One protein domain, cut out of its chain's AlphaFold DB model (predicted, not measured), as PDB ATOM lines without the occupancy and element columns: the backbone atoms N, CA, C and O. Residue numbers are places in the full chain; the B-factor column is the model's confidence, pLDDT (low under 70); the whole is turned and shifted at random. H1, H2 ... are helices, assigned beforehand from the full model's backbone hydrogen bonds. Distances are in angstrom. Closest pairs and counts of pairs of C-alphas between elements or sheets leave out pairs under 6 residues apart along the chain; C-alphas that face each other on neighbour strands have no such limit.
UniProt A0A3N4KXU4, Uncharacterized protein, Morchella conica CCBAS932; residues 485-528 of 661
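AT A GLANCE: This is residues 485 to 528 of the 661 residues of an uncharacterized protein of Morchella conica CCBAS932 (UniProt A0A3N4KXU4). One long helix, H1, leads into a long loop, residues 505 to 522, which swings out to one side as far as Asp 514 and folds back, and the short helix H2 sticks out at the other side. The printed part has 44 residues, with two named helices in the order H1, H2 and no named strand. The class is all helix, with 21 residues in named elements, under half. The whole is flat and only just loose, close to compact, with a radius of gyration of the C-alphas of 11.6 A and spans of 30 by 29 by 16 A.

HOW THE PARTS SIT: H1, residues 490 to 504, and H2, residues 523 to 528, are apart, with no C-alpha of the one within 8 A of the other. Residues 522 to 528, of which 523 to 528 belong to H2, stand free. In H1 and H2 every O i to N i+4 pair is within hydrogen-bond range.

IN THESE COORDINATES: H1 measures 20.6 A from C-alpha 490 at (89.237, 164.469, 115.620) to C-alpha 504 at (85.795, 145.130, 109.330). H2 measures 8.4 A and ends with C-alpha 528 at (102.885, 143.524, 124.539).

THE WHOLE: The two C-alphas farthest apart, those of Asp 514 and Arg 528, are 31.4 A apart. The printed part has no cut, and the 18 residues between H1 and H2 form a long link. The mean pLDDT of the printed part is 76.5, and residues 519 to 528 are under 70.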
ATOM      1  N   ASP A 485      95.093 162.073 105.910       77.06
ATOM      2  CA  ASP A 485      94.409 161.204 106.875       77.06
ATOM      3  C   ASP A 485      94.712 161.581 108.341       77.06
ATOM      4  O   ASP A 485      93.934 161.287 109.246       77.06
ATOM      5  N   GLN A 486      95.824 162.287 108.576       80.31
ATOM      6  CA  GLN A 486      96.210 162.862 109.871       80.31
ATOM      7  C   GLN A 486      95.819 164.349 109.994       80.31
ATOM      8  O   GLN A 486      95.821 164.898 111.094       80.31
ATOM      9  N   GLN A 487      95.413 164.981 108.885       82.00
ATOM     10  CA  GLN A 487      94.734 166.283 108.844       82.00
ATOM     11  C   GLN A 487      93.217 166.179 109.127       82.00
ATOM     12  O   GLN A 487      92.491 167.173 109.044       82.00
ATOM     13  N   ILE A 488      92.703 164.983 109.435       82.25
ATOM     14  CA  ILE A 488      91.284 164.767 109.727       82.25
ATOM     15  C   ILE A 488      90.939 165.320 111.121       82.25
ATOM     16  O   ILE A 488      91.526 164.938 112.133       82.25
ATOM     17  N   ILE A 489      89.910 166.174 111.180       84.75
ATOM     18  CA  ILE A 489      89.348 166.717 112.429       84.75
ATOM     19  C   ILE A 489      89.024 165.554 113.394       84.75
ATOM     20  O   ILE A 489      88.343 164.618 112.970       84.75
ATOM     21  N   PRO A 490      89.397 165.600 114.692       82.56
ATOM     22  CA  PRO A 490      89.237 164.469 115.620       82.56
ATOM     23  C   PRO A 490      87.832 163.843 115.694       82.56
ATOM     24  O   PRO A 490      87.696 162.641 115.911       82.56
ATOM     25  N   THR A 491      86.772 164.627 115.470       84.75
ATOM     26  CA  THR A 491      85.382 164.138 115.396       84.75
ATOM     27  C   THR A 491      85.107 163.287 114.154       84.75
ATOM     28  O   THR A 491      84.384 162.293 114.235       84.75
ATOM     29  N   VAL A 492      85.700 163.644 113.014       85.44
ATOM     30  CA  VAL A 492      85.631 162.880 111.761       85.44
ATOM     31  C   VAL A 492      86.548 161.660 111.841       85.44
ATOM     32  O   VAL A 492      86.131 160.582 111.434       85.44
ATOM     33  N   ALA A 493      87.730 161.786 112.453       84.75
ATOM     34  CA  ALA A 493      88.645 160.664 112.668       84.75
ATOM     35  C   ALA A 493      88.008 159.577 113.553       84.75
ATOM     36  O   ALA A 493      88.027 158.403 113.189       84.75
ATOM     37  N   LYS A 494      87.344 159.961 114.659       85.12
ATOM     38  CA  LYS A 494      86.582 159.015 115.495       85.12
ATOM     39  C   LYS A 494      85.448 158.342 114.713       85.12
ATOM     40  O   LYS A 494      85.269 157.136 114.845       85.12
ATOM     41  N   ARG A 495      84.698 159.089 113.888       86.56
ATOM     42  CA  ARG A 495      83.641 158.508 113.038       86.56
ATOM     43  C   ARG A 495      84.213 157.512 112.030       86.56
ATOM     44  O   ARG A 495      83.654 156.436 111.886       86.56
ATOM     45  N   MET A 496      85.312 157.858 111.364       87.44
ATOM     46  CA  MET A 496      85.958 156.991 110.377       87.44
ATOM     47  C   MET A 496      86.503 155.715 111.028       87.44
ATOM     48  O   MET A 496      86.333 154.641 110.470       87.44
ATOM     49  N   GLN A 497      87.070 155.804 112.237       86.38
ATOM     50  CA  GLN A 497      87.470 154.633 113.026       86.38
ATOM     51  C   GLN A 497      86.270 153.758 113.438       86.38
ATOM     52  O   GLN A 497      86.377 152.537 113.423       86.38
ATOM     53  N   GLN A 498      85.127 154.358 113.775       87.38
ATOM     54  CA  GLN A 498      83.914 153.603 114.091       87.38
ATOM     55  C   GLN A 498      83.322 152.921 112.846       87.38
ATOM     56  O   GLN A 498      82.968 151.750 112.916       87.38
ATOM     57  N   GLU A 499      83.301 153.597 111.692       87.31
ATOM     58  CA  GLU A 499      82.927 152.986 110.406       87.31
ATOM     59  C   GLU A 499      83.899 151.860 110.011       87.31
ATOM     60  O   GLU A 499      83.476 150.843 109.469       87.31
ATOM     61  N   GLN A 500      85.194 152.009 110.314       86.62
ATOM     62  CA  GLN A 500      86.208 150.976 110.103       86.62
ATOM     63  C   GLN A 500      85.873 149.714 110.919       86.62
ATOM     64  O   GLN A 500      85.774 148.642 110.335       86.62
ATOM     65  N   TRP A 501      85.583 149.836 112.223       84.50
ATOM     66  CA  TRP A 501      85.142 148.697 113.047       84.50
ATOM     67  C   TRP A 501      83.803 148.101 112.581       84.50
ATOM     68  O   TRP A 501      83.666 146.881 112.527       84.50
ATOM     69  N   GLU A 502      82.828 148.937 112.203       87.00
ATOM     70  CA  GLU A 502      81.535 148.489 111.657       87.00
ATOM     71  C   GLU A 502      81.687 147.724 110.326       87.00
ATOM     72  O   GLU A 502      80.909 146.810 110.058       87.00
ATOM     73  N   ARG A 503      82.685 148.067 109.498       86.75
ATOM     74  CA  ARG A 503      82.932 147.433 108.191       86.75
ATOM     75  C   ARG A 503      83.844 146.206 108.271       86.75
ATOM     76  O   ARG A 503      83.624 145.251 107.530       86.75
ATOM     77  N   ASP A 504      84.849 146.235 109.141       83.94
ATOM     78  CA  ASP A 504      85.795 145.130 109.330       83.94
ATOM     79  C   ASP A 504      85.197 144.006 110.201       83.94
ATOM     80  O   ASP A 504      85.680 142.875 110.166       83.94
ATOM     81  N   GLY A 505      84.114 144.289 110.940       80.31
ATOM     82  CA  GLY A 505      83.340 143.291 111.685       80.31
ATOM     83  C   GLY A 505      84.063 142.714 112.905       80.31
ATOM     84  O   GLY A 505      83.724 141.618 113.354       80.31
ATOM     85  N   GLU A 506      85.072 143.419 113.425       76.56
ATOM     86  CA  GLU A 506      85.850 142.980 114.585       76.56
ATOM     87  C   GLU A 506      84.949 142.937 115.841       76.56
ATOM     88  O   GLU A 506      84.308 143.942 116.168       76.56
ATOM     89  N   PRO A 507      84.858 141.794 116.552       70.31
ATOM     90  CA  PRO A 507      84.015 141.679 117.738       70.31
ATOM     91  C   PRO A 507      84.566 142.566 118.855       70.31
ATOM     92  O   PRO A 507      85.724 142.431 119.250       70.31
ATOM     93  N   ALA A 508      83.732 143.462 119.380       76.25
ATOM     94  CA  ALA A 508      84.136 144.402 120.414       76.25
ATOM     95  C   ALA A 508      83.770 143.938 121.829       76.25
ATOM     96  O   ALA A 508      82.718 143.338 122.043       76.25
ATOM     97  N   ASP A 509      84.609 144.290 122.809       79.75
ATOM     98  CA  ASP A 509      84.316 144.103 124.241       79.75
ATOM     99  C   ASP A 509      83.186 145.029 124.730       79.75
ATOM    100  O   ASP A 509      82.482 144.723 125.691       79.75
ATOM    101  N   VAL A 510      83.031 146.188 124.081       84.69
ATOM    102  CA  VAL A 510      82.056 147.228 124.420       84.69
ATOM    103  C   VAL A 510      81.312 147.642 123.157       84.69
ATOM    104  O   VAL A 510      81.931 147.956 122.138       84.69
ATOM    105  N   TYR A 511      79.986 147.693 123.250       86.19
ATOM    106  CA  TYR A 511      79.104 148.197 122.201       86.19
ATOM    107  C   TYR A 511      78.363 149.451 122.675       86.19
ATOM    108  O   TYR A 511      78.074 149.607 123.862       86.19
ATOM    109  N   ASP A 512      78.044 150.344 121.740       84.38
ATOM    110  CA  ASP A 512      77.092 151.437 121.965       84.38
ATOM    111  C   ASP A 512      75.646 150.893 122.011       84.38
ATOM    112  O   ASP A 512      75.391 149.731 121.693       84.38
ATOM    113  N   ARG A 513      74.672 151.740 122.358       85.31
ATOM    114  CA  ARG A 513      73.239 151.387 122.433       85.31
ATOM    115  C   ARG A 513      72.673 150.834 121.121       85.31
ATOM    116  O   ARG A 513      71.806 149.971 121.152       85.31
ATOM    117  N   ASP A 514      73.213 151.290 119.993       84.19
ATOM    118  CA  ASP A 514      72.908 150.809 118.638       84.19
ATOM    119  C   ASP A 514      73.558 149.438 118.313       84.19
ATOM    120  O   ASP A 514      73.568 149.024 117.156       84.19
ATOM    121  N   LEU A 515      74.176 148.761 119.292       82.75
ATOM    122  CA  LEU A 515      75.028 147.571 119.123       82.75
ATOM    123  C   LEU A 515      76.227 147.783 118.172       82.75
ATOM    124  O   LEU A 515      76.765 146.840 117.595       82.75
ATOM    125  N   ARG A 516      76.689 149.032 118.038       83.25
ATOM    126  CA  ARG A 516      77.886 149.403 117.261       83.25
ATOM    127  C   ARG A 516      79.160 149.138 118.071       83.25
ATOM    128  O   ARG A 516      79.176 149.514 119.245       83.25
ATOM    129  N   PRO A 517      80.234 148.571 117.491       81.62
ATOM    130  CA  PRO A 517      81.494 148.342 118.201       81.62
ATOM    131  C   PRO A 517      82.105 149.668 118.685       81.62
ATOM    132  O   PRO A 517      82.393 150.568 117.894       81.62
ATOM    133  N   LEU A 518      82.306 149.799 120.000       78.62
ATOM    134  CA  LEU A 518      82.683 151.052 120.658       78.62
ATOM    135  C   LEU A 518      84.005 150.915 121.430       78.62
ATOM    136  O   LEU A 518      84.064 151.098 122.644       78.62
ATOM    137  N   ARG A 519      85.085 150.684 120.671       63.78
ATOM    138  CA  ARG A 519      86.493 150.671 121.109       63.78
ATOM    139  C   ARG A 519      86.860 149.562 122.105       63.78
ATOM    140  O   ARG A 519      86.858 149.757 123.317       63.78
ATOM    141  N   VAL A 520      87.329 148.448 121.547       58.38
ATOM    142  CA  VAL A 520      88.098 147.412 122.259       58.38
ATOM    143  C   VAL A 520      89.341 148.028 122.915       58.38
ATOM    144  O   VAL A 520      89.919 148.992 122.391       58.38
ATOM    145  N   HIS A 521      89.797 147.461 124.034       50.16
ATOM    146  CA  HIS A 521      91.164 147.713 124.489       50.16
ATOM    147  C   HIS A 521      92.141 147.209 123.421       50.16
ATOM    148  O   HIS A 521      91.979 146.117 122.884       50.16
ATOM    149  N   GLY A 522      93.136 148.025 123.067       49.94
ATOM    150  CA  GLY A 522      94.003 147.717 121.931       49.94
ATOM    151  C   GLY A 522      94.712 146.376 122.116       49.94
ATOM    152  O   GLY A 522      95.431 146.200 123.099       49.94
ATOM    153  N   ASN A 523      94.566 145.472 121.139       50.16
ATOM    154  CA  ASN A 523      95.268 144.181 121.103       50.16
ATOM    155  C   ASN A 523      96.792 144.341 121.283       50.16
ATOM    156  O   ASN A 523      97.439 143.466 121.841       50.16
ATOM    157  N   ASP A 524      97.331 145.507 120.931       53.28
ATOM    158  CA  ASP A 524      98.585 146.115 121.392       53.28
ATOM    159  C   ASP A 524      99.033 145.790 122.836       53.28
ATOM    160  O   ASP A 524     100.216 145.542 123.063       53.28
ATOM    161  N   GLU A 525      98.148 145.826 123.836       49.84
ATOM    162  CA  GLU A 525      98.511 145.556 125.236       49.84
ATOM    163  C   GLU A 525      98.529 144.053 125.541       49.84
ATOM    164  O   GLU A 525      99.430 143.573 126.232       49.84
ATOM    165  N   VAL A 526      97.625 143.283 124.929       54.56
ATOM    166  CA  VAL A 526      97.636 141.811 124.975       54.56
ATOM    167  C   VAL A 526      98.866 141.258 124.247       54.56
ATOM    168  O   VAL A 526      99.522 140.350 124.755       54.56
ATOM    169  N   GLU A 527      99.248 141.838 123.112       55.16
ATOM    170  CA  GLU A 527     100.444 141.468 122.359       55.16
ATOM    171  C   GLU A 527     101.734 141.986 122.996       55.16
ATOM    172  O   GLU A 527     102.718 141.256 122.995       55.16
ATOM    173  N   ARG A 528     101.752 143.150 123.664       54.53
ATOM    174  CA  ARG A 528     102.885 143.524 124.539       54.53
ATOM    175  C   ARG A 528     103.001 142.594 125.748       54.53
ATOM    176  O   ARG A 528     104.119 142.267 126.144       54.53
TER     177      ARG A 528